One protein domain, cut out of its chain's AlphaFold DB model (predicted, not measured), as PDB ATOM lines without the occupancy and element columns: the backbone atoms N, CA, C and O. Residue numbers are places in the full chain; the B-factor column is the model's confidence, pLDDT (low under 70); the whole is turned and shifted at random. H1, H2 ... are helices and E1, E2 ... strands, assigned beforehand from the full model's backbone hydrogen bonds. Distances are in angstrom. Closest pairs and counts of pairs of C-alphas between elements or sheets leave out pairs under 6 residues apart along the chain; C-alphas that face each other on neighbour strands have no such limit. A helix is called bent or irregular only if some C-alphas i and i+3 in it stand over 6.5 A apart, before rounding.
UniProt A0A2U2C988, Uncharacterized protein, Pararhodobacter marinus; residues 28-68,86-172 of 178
ATOM      1  N   ARG A  28      28.033 -22.871 -25.734       81.75
ATOM      2  CA  ARG A  28      27.948 -21.477 -25.301       81.75
ATOM      3  C   ARG A  28      27.423 -21.425 -23.873       81.75
ATOM      4  O   ARG A  28      26.270 -21.776 -23.633       81.75
ATOM      5  N   VAL A  29      28.265 -20.995 -22.940       83.00
ATOM      6  CA  VAL A  29      27.969 -20.966 -21.501       83.00
ATOM      7  C   VAL A  29      28.260 -19.561 -20.961       83.00
ATOM      8  O   VAL A  29      29.292 -18.987 -21.322       83.00
ATOM      9  N   PRO A  30      27.370 -18.968 -20.143       86.25
ATOM     10  CA  PRO A  30      27.651 -17.697 -19.486       86.25
ATOM     11  C   PRO A  30      28.880 -17.813 -18.582       86.25
ATOM     12  O   PRO A  30      29.115 -18.848 -17.956       86.25
ATOM     13  N   VAL A  31      29.643 -16.728 -18.481       86.88
ATOM     14  CA  VAL A  31      30.688 -16.613 -17.462       86.88
ATOM     15  C   VAL A  31      29.982 -16.402 -16.130       86.88
ATOM     16  O   VAL A  31      29.252 -15.430 -15.961       86.88
ATOM     17  N   GLN A  32      30.152 -17.331 -15.195       85.44
ATOM     18  CA  GLN A  32      29.450 -17.305 -13.915       85.44
ATOM     19  C   GLN A  32      30.420 -17.424 -12.749       85.44
ATOM     20  O   GLN A  32      31.420 -18.129 -12.831       85.44
ATOM     21  N   ALA A  33      30.082 -16.771 -11.647       78.12
ATOM     22  CA  ALA A  33      30.798 -16.854 -10.388       78.12
ATOM     23  C   ALA A  33      29.859 -17.305  -9.273       78.12
ATOM     24  O   ALA A  33      28.681 -16.944  -9.274       78.12
ATOM     25  N   GLN A  34      30.376 -18.066  -8.308       74.75
ATOM     26  CA  GLN A  34      29.598 -18.491  -7.148       74.75
ATOM     27  C   GLN A  34      30.147 -17.890  -5.853       74.75
ATOM     28  O   GLN A  34      31.306 -18.109  -5.509       74.75
ATOM     29  N   PHE A  35      29.279 -17.213  -5.101       70.25
ATOM     30  CA  PHE A  35      29.570 -16.676  -3.770       70.25
ATOM     31  C   PHE A  35      28.374 -16.911  -2.852       70.25
ATOM     32  O   PHE A  35      27.233 -16.739  -3.272       70.25
ATOM     33  N   ASP A  36      28.635 -17.352  -1.621       72.94
ATOM     34  CA  ASP A  36      27.616 -17.564  -0.580       72.94
ATOM     35  C   ASP A  36      26.414 -18.416  -1.036       72.94
ATOM     36  O   ASP A  36      25.270 -18.212  -0.641       72.94
ATOM     37  N   GLY A  37      26.676 -19.399  -1.904       74.06
ATOM     38  CA  GLY A  37      25.656 -20.294  -2.457       74.06
ATOM     39  C   GLY A  37      24.853 -19.718  -3.631       74.06
ATOM     40  O   GLY A  37      24.141 -20.481  -4.283       74.06
ATOM     41  N   ALA A  38      25.013 -18.434  -3.958       78.50
ATOM     42  CA  ALA A  38      24.397 -17.778  -5.107       78.50
ATOM     43  C   ALA A  38      25.313 -17.807  -6.340       78.50
ATOM     44  O   ALA A  38      26.537 -17.745  -6.221       78.50
ATOM     45  N   VAL A  39      24.706 -17.899  -7.527       80.56
ATOM     46  CA  VAL A  39      25.400 -17.872  -8.822       80.56
ATOM     47  C   VAL A  39      25.102 -16.550  -9.515       80.56
ATOM     48  O   VAL A  39      23.941 -16.172  -9.657       80.56
ATOM     49  N   TRP A  40      26.155 -15.883  -9.969       82.25
ATOM     50  CA  TRP A  40      26.098 -14.569 -10.592       82.25
ATOM     51  C   TRP A  40      26.703 -14.626 -11.982       82.25
ATOM     52  O   TRP A  40      27.812 -15.127 -12.162       82.25
ATOM     53  N   GLU A  41      25.979 -14.108 -12.966       88.12
ATOM     54  CA  GLU A  41      26.503 -13.956 -14.317       88.12
ATOM     55  C   GLU A  41      27.373 -12.704 -14.412       88.12
ATOM     56  O   GLU A  41      26.940 -11.608 -14.055       88.12
ATOM     57  N   ILE A  42      28.576 -12.880 -14.946       88.88
ATOM     58  CA  ILE A  42      29.541 -11.822 -15.206       88.88
ATOM     59  C   ILE A  42      29.494 -11.483 -16.695       88.88
ATOM     60  O   ILE A  42      29.627 -12.364 -17.546       88.88
ATOM     61  N   THR A  43      29.318 -10.202 -17.000       92.00
ATOM     62  CA  THR A  43      29.243  -9.677 -18.379       92.00
ATOM     63  C   THR A  43      30.200  -8.522 -18.629       92.00
ATOM     64  O   THR A  43      30.308  -8.039 -19.752       92.00
ATOM     65  N   HIS A  44      30.884  -8.074 -17.579       92.50
ATOM     66  CA  HIS A  44      31.778  -6.936 -17.628       92.50
ATOM     67  C   HIS A  44      33.119  -7.279 -16.986       92.50
ATOM     68  O   HIS A  44      33.183  -7.937 -15.944       92.50
ATOM     69  N   LEU A  45      34.200  -6.813 -17.602       93.31
ATOM     70  CA  LEU A  45      35.543  -6.817 -17.047       93.31
ATOM     71  C   LEU A  45      36.028  -5.377 -16.971       93.31
ATOM     72  O   LEU A  45      36.036  -4.673 -17.977       93.31
ATOM     73  N   VAL A  46      36.534  -4.994 -15.806       94.50
ATOM     74  CA  VAL A  46      37.309  -3.769 -15.625       94.50
ATOM     75  C   VAL A  46      38.692  -4.123 -15.133       94.50
ATOM     76  O   VAL A  46      38.838  -4.895 -14.197       94.50
ATOM     77  N   MET A  47      39.712  -3.535 -15.733       95.12
ATOM     78  CA  MET A  47      41.083  -3.581 -15.263       95.12
ATOM     79  C   MET A  47      41.510  -2.185 -14.839       95.12
ATOM     80  O   MET A  47      41.336  -1.245 -15.604       95.12
ATOM     81  N   THR A  48      42.062  -2.040 -13.640       94.38
ATOM     82  CA  THR A  48      42.414  -0.733 -13.079       94.38
ATOM     83  C   THR A  48      43.697  -0.786 -12.259       94.38
ATOM     84  O   THR A  48      43.980  -1.787 -11.597       94.38
ATOM     85  N   ASP A  49      44.455   0.307 -12.312       93.12
ATOM     86  CA  ASP A  49      45.598   0.619 -11.444       93.12
ATOM     87  C   ASP A  49      45.231   1.569 -10.287       93.12
ATOM     88  O   ASP A  49      46.086   1.953  -9.494       93.12
ATOM     89  N   GLY A  50      43.945   1.918 -10.161       88.94
ATOM     90  CA  GLY A  50      43.417   2.868  -9.181       88.94
ATOM     91  C   GLY A  50      43.278   4.300  -9.704       88.94
ATOM     92  O   GLY A  50      42.507   5.065  -9.130       88.94
ATOM     93  N   GLU A  51      43.950   4.654 -10.801       90.12
ATOM     94  CA  GLU A  51      43.884   5.992 -11.412       90.12
ATOM     95  C   GLU A  51      43.166   5.977 -12.762       90.12
ATOM     96  O   GLU A  51      42.478   6.929 -13.132       90.12
ATOM     97  N   SER A  52      43.304   4.880 -13.502       92.38
ATOM     98  CA  SER A  52      42.699   4.694 -14.811       92.38
ATOM     99  C   SER A  52      42.073   3.308 -14.945       92.38
ATOM    100  O   SER A  52      42.251   2.430 -14.092       92.38
ATOM    101  N   ALA A  53      41.268   3.117 -15.990       94.62
ATOM    102  CA  ALA A  53      40.607   1.850 -16.254       94.62
ATOM    103  C   ALA A  53      40.633   1.477 -17.733       94.62
ATOM    104  O   ALA A  53      40.484   2.314 -18.628       94.62
ATOM    105  N   LEU A  54      40.757   0.176 -17.966       96.75
ATOM    106  CA  LEU A  54      40.405  -0.470 -19.216       96.75
ATOM    107  C   LEU A  54      39.188  -1.351 -18.977       96.75
ATOM    108  O   LEU A  54      39.118  -2.029 -17.956       96.75
ATOM    109  N   SER A  55      38.261  -1.388 -19.920       95.81
ATOM    110  CA  SER A  55      37.077  -2.229 -19.826       95.81
ATOM    111  C   SER A  55      36.925  -3.148 -21.027       95.81
ATOM    112  O   SER A  55      37.510  -2.944 -22.098       95.81
ATOM    113  N   LEU A  56      36.151  -4.205 -20.807       95.00
ATOM    114  CA  LEU A  56      35.679  -5.112 -21.832       95.00
ATOM    115  C   LEU A  56      34.283  -5.608 -21.458       95.00
ATOM    116  O   LEU A  56      34.088  -6.169 -20.381       95.00
ATOM    117  N   ASP A  57      33.347  -5.435 -22.378       93.38
ATOM    118  CA  ASP A  57      31.966  -5.883 -22.258       93.38
ATOM    119  C   ASP A  57      31.715  -7.075 -23.174       93.38
ATOM    120  O   ASP A  57      32.242  -7.145 -24.290       93.38
ATOM    121  N   TRP A  58      30.881  -8.006 -22.725       92.56
ATOM    122  CA  TRP A  58      30.357  -9.060 -23.580       92.56
ATOM    123  C   TRP A  58      28.898  -9.345 -23.271       92.56
ATOM    124  O   TRP A  58      28.429  -9.228 -22.140       92.56
ATOM    125  N   GLU A  59      28.181  -9.774 -24.302       88.12
ATOM    126  CA  GLU A  59      26.774 -10.115 -24.193       88.12
ATOM    127  C   GLU A  59      26.584 -11.628 -24.237       88.12
ATOM    128  O   GLU A  59      26.969 -12.307 -25.193       88.12
ATOM    129  N   GLY A  60      25.934 -12.142 -23.197       85.00
ATOM    130  CA  GLY A  60      25.427 -13.501 -23.158       85.00
ATOM    131  C   GLY A  60      26.492 -14.608 -23.128       85.00
ATOM    132  O   GLY A  60      27.660 -14.384 -22.801       85.00
ATOM    133  N   PRO A  61      26.069 -15.851 -23.418       86.44
ATOM    134  CA  PRO A  61      26.917 -17.031 -23.295       86.44
ATOM    135  C   PRO A  61      28.082 -17.072 -24.298       86.44
ATOM    136  O   PRO A  61      27.893 -16.895 -25.505       86.44
ATOM    137  N   LEU A  62      29.279 -17.403 -23.803       86.19
ATOM    138  CA  LEU A  62      30.526 -17.466 -24.571       86.19
ATOM    139  C   LEU A  62      30.940 -18.907 -24.875       86.19
ATOM    140  O   LEU A  62      30.567 -19.836 -24.159       86.19
ATOM    141  N   LEU A  63      31.736 -19.097 -25.930       83.38
ATOM    142  CA  LEU A  63      32.268 -20.414 -26.281       83.38
ATOM    143  C   LEU A  63      33.187 -20.936 -25.174       83.38
ATOM    144  O   LEU A  63      34.180 -20.298 -24.824       83.38
ATOM    145  N   LEU A  64      32.842 -22.112 -24.658       81.62
ATOM    146  CA  LEU A  64      33.624 -22.825 -23.668       81.62
ATOM    147  C   LEU A  64      34.697 -23.677 -24.348       81.62
ATOM    148  O   LEU A  64      34.412 -24.486 -25.241       81.62
ATOM    149  N   HIS A  65      35.928 -23.527 -23.878       79.75
ATOM    150  CA  HIS A  65      37.069 -24.326 -24.297       79.75
ATOM    151  C   HIS A  65      37.505 -25.251 -23.165       79.75
ATOM    152  O   HIS A  65      37.576 -24.836 -22.012       79.75
ATOM    153  N   ASP A  66      37.817 -26.494 -23.514       76.19
ATOM    154  CA  ASP A  66      38.521 -27.421 -22.633       76.19
ATOM    155  C   ASP A  66      40.004 -27.023 -22.597       76.19
ATOM    156  O   ASP A  66      40.637 -26.894 -23.650       76.19
ATOM    157  N   GLU A  67      40.546 -26.773 -21.405       73.38
ATOM    158  CA  GLU A  67      41.930 -26.328 -21.234       73.38
ATOM    159  C   GLU A  67      42.934 -27.481 -21.168       73.38
ATOM    160  O   GLU A  67      44.135 -27.217 -21.162       73.38
ATOM    161  N   GLU A  68      42.480 -28.740 -21.142       61.75
ATOM    162  CA  GLU A  68      43.343 -29.923 -21.022       61.75
ATOM    163  C   GLU A  68      43.684 -30.584 -22.368       61.75
ATOM    164  O   GLU A  68      44.513 -31.496 -22.426       61.75
ATOM    165  N   PHE A  86      45.583 -23.170 -21.562       86.00
ATOM    166  CA  PHE A  86      45.630 -22.046 -20.620       86.00
ATOM    167  C   PHE A  86      46.627 -22.306 -19.496       86.00
ATOM    168  O   PHE A  86      47.409 -21.423 -19.176       86.00
ATOM    169  N   LYS A  87      46.664 -23.527 -18.948       86.25
ATOM    170  CA  LYS A  87      47.592 -23.915 -17.877       86.25
ATOM    171  C   LYS A  87      49.061 -23.676 -18.246       86.25
ATOM    172  O   LYS A  87      49.823 -23.218 -17.399       86.25
ATOM    173  N   ALA A  88      49.446 -23.941 -19.497       86.50
ATOM    174  CA  ALA A  88      50.802 -23.697 -19.986       86.50
ATOM    175  C   ALA A  88      51.073 -22.190 -20.137       86.50
ATOM    176  O   ALA A  88      51.997 -21.670 -19.514       86.50
ATOM    177  N   ARG A  89      50.180 -21.462 -20.826       89.62
ATOM    178  CA  ARG A  89      50.264 -19.991 -20.944       89.62
ATOM    179  C   ARG A  89      50.290 -19.300 -19.577       89.62
ATOM    180  O   ARG A  89      50.992 -18.314 -19.377       89.62
ATOM    181  N   TRP A  90      49.538 -19.828 -18.617       92.19
ATOM    182  CA  TRP A  90      49.470 -19.347 -17.244       92.19
ATOM    183  C   TRP A  90      50.764 -19.602 -16.475       92.19
ATOM    184  O   TRP A  90      51.198 -18.737 -15.714       92.19
ATOM    185  N   ALA A  91      51.388 -20.767 -16.648       91.44
ATOM    186  CA  ALA A  91      52.668 -21.078 -16.020       91.44
ATOM    187  C   ALA A  91      53.772 -20.123 -16.502       91.44
ATOM    188  O   ALA A  91      54.515 -19.594 -15.679       91.44
ATOM    189  N   GLU A  92      53.806 -19.846 -17.807       92.19
ATOM    190  CA  GLU A  92      54.786 -18.967 -18.464       92.19
ATOM    191  C   GLU A  92      54.486 -17.470 -18.287       92.19
ATOM    192  O   GLU A  92      55.376 -16.633 -18.412       92.19
ATOM    193  N   GLY A  93      53.233 -17.116 -17.993       94.31
ATOM    194  CA  GLY A  93      52.801 -15.727 -17.883       94.31
ATOM    195  C   GLY A  93      53.399 -14.980 -16.686       94.31
ATOM    196  O   GLY A  93      53.561 -15.528 -15.586       94.31
ATOM    197  N   VAL A  94      53.635 -13.682 -16.884       97.06
ATOM    198  CA  VAL A  94      54.119 -12.753 -15.856       97.06
ATOM    199  C   VAL A  94      52.946 -12.293 -15.002       97.06
ATOM    200  O   VAL A  94      51.940 -11.835 -15.532       97.06
ATOM    201  N   HIS A  95      53.051 -12.407 -13.680       96.94
ATOM    202  CA  HIS A  95      52.018 -11.904 -12.776       96.94
ATOM    203  C   HIS A  95      51.960 -10.378 -12.801       96.94
ATOM    204  O   HIS A  95      52.980  -9.726 -12.597       96.94
ATOM    205  N   ILE A  96      50.768  -9.830 -13.047       97.19
ATOM    206  CA  ILE A  96      50.546  -8.378 -13.153       97.19
ATOM    207  C   ILE A  96      49.495  -7.855 -12.172       97.19
ATOM    208  O   ILE A  96      49.326  -6.644 -12.054       97.19
ATOM    209  N   GLY A  97      48.786  -8.744 -11.475       95.81
ATOM    210  CA  GLY A  97      47.740  -8.338 -10.550       95.81
ATOM    211  C   GLY A  97      46.826  -9.472 -10.114       95.81
ATOM    212  O   GLY A  97      47.070 -10.651 -10.372       95.81
ATOM    213  N   PHE A  98      45.732  -9.102  -9.472       93.25
ATOM    214  CA  PHE A  98      44.735 -10.023  -8.941       93.25
ATOM    215  C   PHE A  98      43.342  -9.623  -9.404       93.25
ATOM    216  O   PHE A  98      43.106  -8.485  -9.799       93.25
ATOM    217  N   SER A  99      42.420 -10.576  -9.390       91.56
ATOM    218  CA  SER A  99      41.037 -10.340  -9.773       91.56
ATOM    219  C   SER A  99      40.119 -10.400  -8.560       91.56
ATOM    220  O   SER A  99      40.318 -11.195  -7.640       91.56
ATOM    221  N   ARG A 100      39.095  -9.555  -8.567       89.12
ATOM    222  CA  ARG A 100      37.954  -9.569  -7.659       89.12
ATOM    223  C   ARG A 100      36.671  -9.680  -8.462       89.12
ATOM    224  O   ARG A 100      36.649  -9.309  -9.628       89.12
ATOM    225  N   ILE A 101      35.605 -10.158  -7.847       86.81
ATOM    226  CA  ILE A 101      34.277 -10.170  -8.461       86.81
ATOM    227  C   ILE A 101      33.363  -9.294  -7.622       86.81
ATOM    228  O   ILE A 101      33.289  -9.503  -6.415       86.81
ATOM    229  N   ALA A 102      32.695  -8.351  -8.284       86.69
ATOM    230  CA  ALA A 102      31.614  -7.521  -7.765       86.69
ATOM    231  C   ALA A 102      30.286  -8.081  -8.312       86.69
ATOM    232  O   ALA A 102      29.927  -7.797  -9.463       86.69
ATOM    233  N   PRO A 103      29.589  -8.954  -7.558       79.44
ATOM    234  CA  PRO A 103      28.461  -9.715  -8.089       79.44
ATOM    235  C   PRO A 103      27.253  -8.839  -8.425       79.44
ATOM    236  O   PRO A 103      26.647  -9.012  -9.483       79.44
ATOM    237  N   SER A 104      26.944  -7.862  -7.567       81.50
ATOM    238  CA  SER A 104      25.858  -6.893  -7.755       81.50
ATOM    239  C   SER A 104      26.046  -6.047  -9.020       81.50
ATOM    240  O   SER A 104      25.076  -5.746  -9.715       81.50
ATOM    241  N   ALA A 105      27.297  -5.759  -9.382       84.75
ATOM    242  CA  ALA A 105      27.673  -5.072 -10.615       84.75
ATOM    243  C   ALA A 105      27.925  -6.011 -11.811       84.75
ATOM    244  O   ALA A 105      28.307  -5.535 -12.879       84.75
ATOM    245  N   ARG A 106      27.778  -7.338 -11.656       87.94
ATOM    246  CA  ARG A 106      28.081  -8.346 -12.699       87.94
ATOM    247  C   ARG A 106      29.480  -8.183 -13.312       87.94
ATOM    248  O   ARG A 106      29.689  -8.444 -14.501       87.94
ATOM    249  N   THR A 107      30.435  -7.732 -12.496       89.31
ATOM    250  CA  THR A 107      31.739  -7.246 -12.957       89.31
ATOM    251  C   THR A 107      32.885  -8.064 -12.370       89.31
ATOM    252  O   THR A 107      32.965  -8.293 -11.163       89.31
ATOM    253  N   LEU A 108      33.814  -8.466 -13.235       90.50
ATOM    254  CA  LEU A 108      35.141  -8.945 -12.869       90.50
ATOM    255  C   LEU A 108      36.094  -7.747 -12.841       90.50
ATOM    256  O   LEU A 108      36.238  -7.038 -13.828       90.50
ATOM    257  N   ILE A 109      36.749  -7.516 -11.713       91.75
ATOM    258  CA  ILE A 109      37.658  -6.392 -11.496       91.75
ATOM    259  C   ILE A 109      39.084  -6.940 -11.430       91.75
ATOM    260  O   ILE A 109      39.423  -7.665 -10.505       91.75
ATOM    261  N   ALA A 110      39.940  -6.596 -12.382       94.00
ATOM    262  CA  ALA A 110      41.372  -6.852 -12.353       94.00
ATOM    263  C   ALA A 110      42.107  -5.647 -11.753       94.00
ATOM    264  O   ALA A 110      42.151  -4.575 -12.347       94.00
ATOM    265  N   LEU A 111      42.711  -5.835 -10.586       93.81
ATOM    266  CA  LEU A 111      43.560  -4.848  -9.931       93.81
ATOM    267  C   LEU A 111      45.007  -5.129 -10.329       93.81
ATOM    268  O   LEU A 111      45.560  -6.168  -9.959       93.81
ATOM    269  N   VAL A 112      45.593  -4.230 -11.117       95.12
ATOM    270  CA  VAL A 112      46.948  -4.358 -11.675       95.12
ATOM    271  C   VAL A 112      47.817  -3.180 -11.256       95.12
ATOM    272  O   VAL A 112      47.306  -2.128 -10.906       95.12
ATOM    273  N   GLY A 113      49.139  -3.347 -11.264       92.44
ATOM    274  CA  GLY A 113      50.051  -2.263 -10.867       92.44
ATOM    275  C   GLY A 113      50.280  -1.193 -11.941       92.44
ATOM    276  O   GLY A 113      50.712  -0.094 -11.613       92.44
ATOM    277  N   ASP A 114      50.049  -1.522 -13.214       93.38
ATOM    278  CA  ASP A 114      50.289  -0.637 -14.357       93.38
ATOM    279  C   ASP A 114      49.406  -1.065 -15.540       93.38
ATOM    280  O   ASP A 114      49.428  -2.232 -15.946       93.38
ATOM    281  N   LEU A 115      48.634  -0.130 -16.099       95.00
ATOM    282  CA  LEU A 115      47.803  -0.360 -17.285       95.00
ATOM    283  C   LEU A 115      48.534  -0.119 -18.614       95.00
ATOM    284  O   LEU A 115      48.000  -0.435 -19.688       95.00
ATOM    285  N   ARG A 116      49.753   0.438 -18.588       92.00
ATOM    286  CA  ARG A 116      50.492   0.782 -19.807       92.00
ATOM    287  C   ARG A 116      50.731  -0.451 -20.667       92.00
ATOM    288  O   ARG A 116      51.233  -1.484 -20.235       92.00
ATOM    289  N   GLY A 117      50.363  -0.318 -21.936       92.38
ATOM    290  CA  GLY A 117      50.510  -1.384 -22.917       92.38
ATOM    291  C   GLY A 117      49.517  -2.536 -22.759       92.38
ATOM    292  O   GLY A 117      49.701  -3.536 -23.450       92.38
ATOM    293  N   LEU A 118      48.491  -2.433 -21.900       96.50
ATOM    294  CA  LEU A 118      47.404  -3.421 -21.806       96.50
ATOM    295  C   LEU A 118      46.207  -3.089 -22.710       96.50
ATOM    296  O   LEU A 118      45.468  -3.993 -23.105       96.50
ATOM    297  N   ALA A 119      46.052  -1.823 -23.109       96.81
ATOM    298  CA  ALA A 119      45.048  -1.410 -24.087       96.81
ATOM    299  C   ALA A 119      45.228  -2.158 -25.422       96.81
ATOM    300  O   ALA A 119      46.343  -2.365 -25.902       96.81
ATOM    301  N   GLY A 120      44.119  -2.586 -26.024       95.94
ATOM    302  CA  GLY A 120      44.083  -3.364 -27.261       95.94
ATOM    303  C   GLY A 120      44.359  -4.864 -27.091       95.94
ATOM    304  O   GLY A 120      44.259  -5.616 -28.067       95.94
ATOM    305  N   ARG A 121      44.680  -5.349 -25.884       96.19
ATOM    306  CA  ARG A 121      44.907  -6.784 -25.654       96.19
ATOM    307  C   ARG A 121      43.596  -7.553 -25.534       96.19
ATOM    308  O   ARG A 121      42.600  -7.049 -25.020       96.19
ATOM    309  N   SER A 122      43.618  -8.795 -26.005       95.31
ATOM    310  CA  SER A 122      42.546  -9.763 -25.766       95.31
ATOM    311  C   SER A 122      42.707 -10.407 -24.391       95.31
ATOM    312  O   SER A 122      43.818 -10.475 -23.855       95.31
ATOM    313  N   VAL A 123      41.600 -10.911 -23.850       94.69
ATOM    314  CA  VAL A 123      41.548 -11.511 -22.517       94.69
ATOM    315  C   VAL A 123      41.090 -12.960 -22.620       94.69
ATOM    316  O   VAL A 123      40.106 -13.267 -23.294       94.69
ATOM    317  N   THR A 124      41.801 -13.848 -21.934       93.38
ATOM    318  CA  THR A 124      41.379 -15.226 -21.700       93.38
ATOM    319  C   THR A 124      41.036 -15.410 -20.227       93.38
ATOM    320  O   THR A 124      41.858 -15.132 -19.353       93.38
ATOM    321  N   LEU A 125      39.851 -15.951 -19.977       91.44
ATOM    322  CA  LEU A 125      39.378 -16.393 -18.675       91.44
ATOM    323  C   LEU A 125      39.549 -17.908 -18.529       91.44
ATOM    324  O   LEU A 125      39.309 -18.634 -19.490       91.44
ATOM    325  N   SER A 126      39.893 -18.366 -17.330       88.75
ATOM    326  CA  SER A 126      39.992 -19.783 -16.968       88.75
ATOM    327  C   SER A 126      39.414 -20.044 -15.588       88.75
ATOM    328  O   SER A 126      39.636 -19.270 -14.649       88.75
ATOM    329  N   CYS A 127      38.726 -21.172 -15.462       84.06
ATOM    330  CA  CYS A 127      38.257 -21.713 -14.202       84.06
ATOM    331  C   CYS A 127      38.065 -23.234 -14.304       84.06
ATOM    332  O   CYS A 127      37.465 -23.721 -15.253       84.06
ATOM    333  N   ASP A 128      38.498 -23.993 -13.290       77.12
ATOM    334  CA  ASP A 128      38.213 -25.433 -13.142       77.12
ATOM    335  C   ASP A 128      38.495 -26.294 -14.399       77.12
ATOM    336  O   ASP A 128      37.797 -27.272 -14.662       77.12
ATOM    337  N   GLY A 129      39.542 -25.954 -15.164       75.75
ATOM    338  CA  GLY A 129      39.962 -26.700 -16.361       75.75
ATOM    339  C   GLY A 129      39.192 -26.348 -17.637       75.75
ATOM    340  O   GLY A 129      39.392 -26.981 -18.672       75.75
ATOM    341  N   VAL A 130      38.330 -25.334 -17.586       79.06
ATOM    342  CA  VAL A 130      37.667 -24.757 -18.759       79.06
ATOM    343  C   VAL A 130      37.979 -23.269 -18.867       79.06
ATOM    344  O   VAL A 130      38.283 -22.612 -17.873       79.06
ATOM    345  N   GLY A 131      37.887 -22.724 -20.074       84.94
ATOM    346  CA  GLY A 131      38.197 -21.322 -20.313       84.94
ATOM    347  C   GLY A 131      37.374 -20.685 -21.416       84.94
ATOM    348  O   GLY A 131      36.785 -21.358 -22.262       84.94
ATOM    349  N   TRP A 132      37.383 -19.360 -21.426       87.69
ATOM    350  CA  TRP A 132      36.715 -18.513 -22.408       87.69
ATOM    351  C   TRP A 132      37.720 -17.536 -22.998       87.69
ATOM    352  O   TRP A 132      38.546 -16.968 -22.283       87.69
ATOM    353  N   ASP A 133      37.640 -17.306 -24.302       89.31
ATOM    354  CA  ASP A 133      38.198 -16.089 -24.884       89.31
ATOM    355  C   ASP A 133      37.112 -15.023 -24.899       89.31
ATOM    356  O   ASP A 133      36.056 -15.219 -25.503       89.31
ATOM    357  N   LEU A 134      37.365 -13.909 -24.212       90.94
ATOM    358  CA  LEU A 134      36.415 -12.810 -24.199       90.94
ATOM    359  C   LEU A 134      36.384 -12.144 -25.581       90.94
ATOM    360  O   LEU A 134      37.446 -11.921 -26.178       90.94
ATOM    361  N   PRO A 135      35.189 -11.835 -26.111       88.56
ATOM    362  CA  PRO A 135      35.070 -11.155 -27.388       88.56
ATOM    363  C   PRO A 135      35.591  -9.723 -27.254       88.56
ATOM    364  O   PRO A 135      35.312  -9.041 -26.277       88.56
ATOM    365  N   GLY A 136      36.341  -9.258 -28.253       91.88
ATOM    366  CA  GLY A 136      36.876  -7.897 -28.279       91.88
ATOM    367  C   GLY A 136      38.267  -7.744 -27.657       91.88
ATOM    368  O   GLY A 136      39.091  -8.667 -27.649       91.88
ATOM    369  N   ARG A 137      38.572  -6.510 -27.246       95.69
ATOM    370  CA  ARG A 137      39.884  -6.065 -26.757       95.69
ATOM    371  C   ARG A 137      39.693  -5.013 -25.674       95.69
ATOM    372  O   ARG A 137      38.777  -4.207 -25.780       95.69
ATOM    373  N   LEU A 138      40.589  -5.001 -24.692       96.88
ATOM    374  CA  LEU A 138      40.610  -3.991 -23.634       96.88
ATOM    375  C   LEU A 138      40.660  -2.585 -24.241       96.88
ATOM    376  O   LEU A 138      41.572  -2.274 -25.009       96.88
ATOM    377  N   ALA A 139      39.700  -1.742 -23.889       96.56
ATOM    378  CA  ALA A 139      39.607  -0.363 -24.354       96.56
ATOM    379  C   ALA A 139      39.572   0.595 -23.158       96.56
ATOM    380  O   ALA A 139      39.222   0.156 -22.066       96.56
ATOM    381  N   PRO A 140      39.936   1.882 -23.325       95.31
ATOM    382  CA  PRO A 140      39.742   2.876 -22.274       95.31
ATOM    383  C   PRO A 140      38.303   2.850 -21.753       95.31
ATOM    384  O   PRO A 140      37.360   2.945 -22.538       95.31
ATOM    385  N   GLY A 141      38.158   2.698 -20.440       86.62
ATOM    386  CA  GLY A 141      36.876   2.606 -19.754       86.62
ATOM    387  C   GLY A 141      36.781   3.605 -18.608       86.62
ATOM    388  O   GLY A 141      37.760   4.261 -18.242       86.62
ATOM    389  N   GLY A 142      35.588   3.728 -18.033       78.31
ATOM    390  CA  GLY A 142      35.414   4.455 -16.780       78.31
ATOM    391  C   GLY A 142      36.001   3.661 -15.620       78.31
ATOM    392  O   GLY A 142      35.898   2.432 -15.590       78.31
ATOM    393  N   LEU A 143      36.584   4.356 -14.640       70.62
ATOM    394  CA  LEU A 143      36.756   3.744 -13.328       70.62
ATOM    395  C   LEU A 143      35.362   3.317 -12.844       70.62
ATOM    396  O   LEU A 143      34.417   4.104 -12.964       70.62
ATOM    397  N   PRO A 144      35.207   2.104 -12.296       64.25
ATOM    398  CA  PRO A 144      33.996   1.765 -11.573       64.25
ATOM    399  C   PRO A 144      33.821   2.826 -10.489       64.25
ATOM    400  O   PRO A 144      34.807   3.359  -9.968       64.25
ATOM    401  N   VAL A 145      32.579   3.167 -10.165       55.97
ATOM    402  CA  VAL A 145      32.309   4.021  -9.010       55.97
ATOM    403  C   VAL A 145      32.648   3.176  -7.779       55.97
ATOM    404  O   VAL A 145      31.812   2.470  -7.240       55.97
ATOM    405  N   ASP A 146      33.929   3.195  -7.427       53.38
ATOM    406  CA  ASP A 146      34.571   2.538  -6.295       53.38
ATOM    407  C   ASP A 146      34.730   0.990  -6.338       53.38
ATOM    408  O   ASP A 146      34.173   0.275  -5.507       53.38
ATOM    409  N   PRO A 147      35.570   0.415  -7.228       50.06
ATOM    410  CA  PRO A 147      35.859  -1.030  -7.217       50.06
ATOM    411  C   PRO A 147      36.714  -1.472  -6.022       50.06
ATOM    412  O   PRO A 147      36.871  -2.666  -5.756       50.06
ATOM    413  N   VAL A 148      37.340  -0.508  -5.339       50.12
ATOM    414  CA  VAL A 148      38.201  -0.752  -4.181       50.12
ATOM    415  C   VAL A 148      37.379  -0.754  -2.890       50.12
ATOM    416  O   VAL A 148      37.761  -1.478  -1.969       50.12
ATOM    417  N   ARG A 149      36.256  -0.014  -2.835       54.28
ATOM    418  CA  ARG A 149      35.339   0.025  -1.682       54.28
ATOM    419  C   ARG A 149      34.017  -0.706  -1.860       54.28
ATOM    420  O   ARG A 149      33.207  -0.651  -0.941       54.28
ATOM    421  N   ASP A 150      33.788  -1.390  -2.973       63.53
ATOM    422  CA  ASP A 150      32.710  -2.370  -3.009       63.53
ATOM    423  C   ASP A 150      33.021  -3.454  -1.958       63.53
ATOM    424  O   ASP A 150      33.858  -4.334  -2.169       63.53
ATOM    425  N   GLU A 151      32.419  -3.326  -0.771       64.25
ATOM    426  CA  GLU A 151      32.597  -4.237   0.366       64.25
ATOM    427  C   GLU A 151      32.167  -5.670   0.003       64.25
ATOM    428  O   GLU A 151      32.587  -6.638   0.647       64.25
ATOM    429  N   GLU A 152      31.381  -5.819  -1.069       70.81
ATOM    430  CA  GLU A 152      30.969  -7.099  -1.628       70.81
ATOM    431  C   GLU A 152      32.029  -7.704  -2.557       70.81
ATOM    432  O   GLU A 152      31.996  -8.913  -2.802       70.81
ATOM    433  N   ALA A 153      33.000  -6.920  -3.049       79.31
ATOM    434  CA  ALA A 153      33.998  -7.404  -3.990       79.31
ATOM    435  C   ALA A 153      34.922  -8.445  -3.340       79.31
ATOM    436  O   ALA A 153      35.744  -8.155  -2.464       79.31
ATOM    437  N   ARG A 154      34.830  -9.693  -3.804       83.06
ATOM    438  CA  ARG A 154      35.602 -10.816  -3.252       83.06
ATOM    439  C   ARG A 154      36.793 -11.149  -4.125       83.06
ATOM    440  O   ARG A 154      36.684 -11.140  -5.346       83.06
ATOM    441  N   MET A 155      37.917 -11.499  -3.498       86.19
ATOM    442  CA  MET A 155      39.079 -12.030  -4.212       86.19
ATOM    443  C   MET A 155      38.672 -13.269  -5.010       86.19
ATOM    444  O   MET A 155      38.140 -14.228  -4.456       86.19
ATOM    445  N   ALA A 156      38.939 -13.229  -6.308       85.81
ATOM    446  CA  ALA A 156      38.521 -14.239  -7.260       85.81
ATOM    447  C   ALA A 156      39.712 -15.031  -7.791       85.81
ATOM    448  O   ALA A 156      39.586 -16.234  -7.993       85.81
ATOM    449  N   GLY A 157      40.874 -14.403  -7.973       90.44
ATOM    450  CA  GLY A 157      42.077 -15.103  -8.401       90.44
ATOM    451  C   GLY A 157      43.174 -14.180  -8.914       90.44
ATOM    452  O   GLY A 157      43.394 -13.093  -8.382       90.44
ATOM    453  N   GLY A 158      43.921 -14.649  -9.910       93.56
ATOM    454  CA  GLY A 158      45.112 -13.971 -10.412       93.56
ATOM    455  C   GLY A 158      44.920 -13.361 -11.795       93.56
ATOM    456  O   GLY A 158      44.072 -13.795 -12.578       93.56
ATOM    457  N   VAL A 159      45.811 -12.433 -12.126       96.62
ATOM    458  CA  VAL A 159      45.958 -11.854 -13.460       96.62
ATOM    459  C   VAL A 159      47.415 -11.976 -13.893       96.62
ATOM    460  O   VAL A 159      48.345 -11.654 -13.145       96.62
ATOM    461  N   LYS A 160      47.617 -12.463 -15.113       97.50
ATOM    462  CA  LYS A 160      48.928 -12.593 -15.743       97.50
ATOM    463  C   LYS A 160      48.921 -12.004 -17.148       97.50
ATOM    464  O   LYS A 160      47.905 -12.040 -17.833       97.50
ATOM    465  N   LEU A 161      50.070 -11.516 -17.596       97.19
ATOM    466  CA  LEU A 161      50.335 -11.251 -19.004       97.19
ATOM    467  C   LEU A 161      50.977 -12.497 -19.620       97.19
ATOM    468  O   LEU A 161      52.065 -12.901 -19.209       97.19
ATOM    469  N   GLY A 162      50.288 -13.123 -20.571       94.00
ATOM    470  CA  GLY A 162      50.811 -14.252 -21.332       94.00
ATOM    471  C   GLY A 162      51.932 -13.827 -22.281       94.00
ATOM    472  O   GLY A 162      51.968 -12.684 -22.745       94.00
ATOM    473  N   ALA A 163      52.829 -14.760 -22.607       90.62
ATOM    474  CA  ALA A 163      53.886 -14.540 -23.600       90.62
ATOM    475  C   ALA A 163      53.321 -14.250 -25.008       90.62
ATOM    476  O   ALA A 163      53.932 -13.528 -25.789       90.62
ATOM    477  N   ASP A 164      52.108 -14.738 -25.291       86.06
ATOM    478  CA  ASP A 164      51.317 -14.444 -26.494       86.06
ATOM    479  C   ASP A 164      50.709 -13.026 -26.503       86.06
ATOM    480  O   ASP A 164      49.993 -12.643 -27.430       86.06
ATOM    481  N   GLY A 165      50.963 -12.238 -25.458       90.38
ATOM    482  CA  GLY A 165      50.462 -10.886 -25.307       90.38
ATOM    483  C   GLY A 165      48.989 -10.794 -24.911       90.38
ATOM    484  O   GLY A 165      48.441  -9.688 -24.923       90.38
ATOM    485  N   ARG A 166      48.332 -11.897 -24.547       94.00
ATOM    486  CA  ARG A 166      46.983 -11.859 -23.974       94.00
ATOM    487  C   ARG A 166      47.039 -11.623 -22.474       94.00
ATOM    488  O   ARG A 166      47.969 -12.046 -21.791       94.00
ATOM    489  N   VAL A 167      46.002 -10.988 -21.947       96.38
ATOM    490  CA  VAL A 167      45.756 -11.007 -20.504       96.38
ATOM    491  C   VAL A 167      45.124 -12.349 -20.166       96.38
ATOM    492  O   VAL A 167      44.119 -12.742 -20.753       96.38
ATOM    493  N   LEU A 168      45.714 -13.052 -19.212       95.62
ATOM    494  CA  LEU A 168      45.221 -14.310 -18.683       95.62
ATOM    495  C   LEU A 168      44.649 -14.046 -17.296       95.62
ATOM    496  O   LEU A 168      45.320 -13.454 -16.450       95.62
ATOM    497  N   MET A 169      43.432 -14.505 -17.046       94.25
ATOM    498  CA  MET A 169      42.799 -14.398 -15.740       94.25
ATOM    499  C   MET A 169      42.320 -15.769 -15.301       94.25
ATOM    500  O   MET A 169      41.571 -16.433 -16.012       94.25
ATOM    501  N   SER A 170      42.751 -16.171 -14.114       89.94
ATOM    502  CA  SER A 170      42.225 -17.350 -13.441       89.94
ATOM    503  C   SER A 170      41.348 -16.872 -12.300       89.94
ATOM    504  O   SER A 170      41.772 -15.999 -11.538       89.94
ATOM    505  N   PHE A 171      40.139 -17.415 -12.181       82.12
ATOM    506  CA  PHE A 171      39.283 -17.145 -11.033       82.12
ATOM    507  C   PHE A 171      38.596 -18.402 -10.501       82.12
ATOM    508  O   PHE A 171      38.562 -19.452 -11.142       82.12
ATOM    509  N   LEU A 172      38.109 -18.287  -9.269       60.03
ATOM    510  CA  LEU A 172      37.589 -19.384  -8.472       60.03
ATOM    511  C   LEU A 172      36.135 -19.713  -8.848       60.03
ATOM    512  O   LEU A 172      35.230 -18.925  -8.600       60.03
TER     513      LEU A 172
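This is residues 28 to 68 and 86 to 172 of the 178 residues of an uncharacterized protein of Pararhodobacter marinus (UniProt A0A2U2C988). Look first for one sheet of nine strands that curls and folds back on itself like an incomplete barrel: E4, E3, E7 and E6 make one leaf, E11, E8, E9 and E5 make the leaf that faces it, and E10 is the hinge between them. The small hairpin of E1 and E2 lies off to one side, and the one named helix, H1, packs on the outer side of the sheet over E11 and E8. The long unnamed stretch 134 to 153 leads from E9 to E10, with its residues 139 to 140 paired to the edge strand E4. You have 128 printed residues with one named helix and eleven named strands, in the order E1 to E5, H1, then E6 to E11; the class is mostly strand, with strands holding 60 of the 67 residues in named elements; the large sheet runs E4 E3 E7 E6 E10 E11 E8 E9 E5 and is mixed, while E1 and E2 are antiparallel. The whole is compact and rounded, with a radius of gyration of the C-alphas of 13.3 A and spans of 37 by 36 by 23 A.

Find C-alpha 32 at (29.450, -17.305, -13.915), where E1, residues 32 to 35, begins; it and E2, residues 38 to 41, are each 10.2 A long. E3, residues 44 to 48, and E4, residues 53 to 57, each measure 13.1 A, and E5, residues 62 to 66, measures 12.9 A. Past the cut you meet H1, residues 86 to 92, 9.9 A long. At C-alpha 94, (54.119, -12.753, -15.856), begins E6, residues 94 to 102, the longest strand by residues, 24.5 A. Then come E7, residues 107 to 112, 15.5 A; E8, residues 123 to 127, 13.6 A; and E9, residues 130 to 133, 10.6 A. E10, residues 154 to 161, runs 21.6 A, and E11, residues 167 to 171, 13.0 A, ending at C-alpha 171, (39.283, -17.145, -11.033).

Begin at the edge strand E4, antiparallel to E3, with N 47 and O 54 at 2.8 A. E3 is parallel to E7, at 20 degrees, with N 110 and O 46 at 2.7 A. E7 and E6 form a hairpin, with N 100 and O 109 at 2.7 A. E6 is antiparallel to E10, with N 156 and O 99 at 2.8 A. E10 and E11 form a hairpin, with N 160 and O 168 at 2.8 A. E11 is parallel to E8, at 22 degrees, with N 124 and O 167 at 2.8 A. E8 and E9 form a hairpin, with N 125 and O 132 at 2.8 A. E9 is antiparallel to the other edge strand, E5, with N 65 and O 131 at 2.8 A. This folded sheet, one sheet bent back into two leaves that face each other, is strongly twisted. H1 is on it at a height over the sheet of 8.8 A, over E8 and only just over E11, where 3 of its C-alphas fall. It runs only just slantwise to the strands, at 59 degrees to E8 on the local plane. The closest C-alphas of H1 and E11 are those of Trp 90 and Leu 168, 6.7 A. In H1 every O i to N i+4 pair is within hydrogen-bond range. E1 and E2 form a hairpin, with N 33 and O 40 at 2.8 A, and E2 runs on into E3 at 85 degrees.

The two C-alphas farthest apart are those of Glu 68 and Val 145, 37.7 A. Residues 69 to 85 are cut out, and C-alphas 68 and 86 stand 8.2 A apart across the cut. Of the links that are printed whole, E9 to E10 is long, with 20 residues. The mean pLDDT of the printed part is 86.3; look for values under 70 at residue 68, residues 144 to 151 and residue 172.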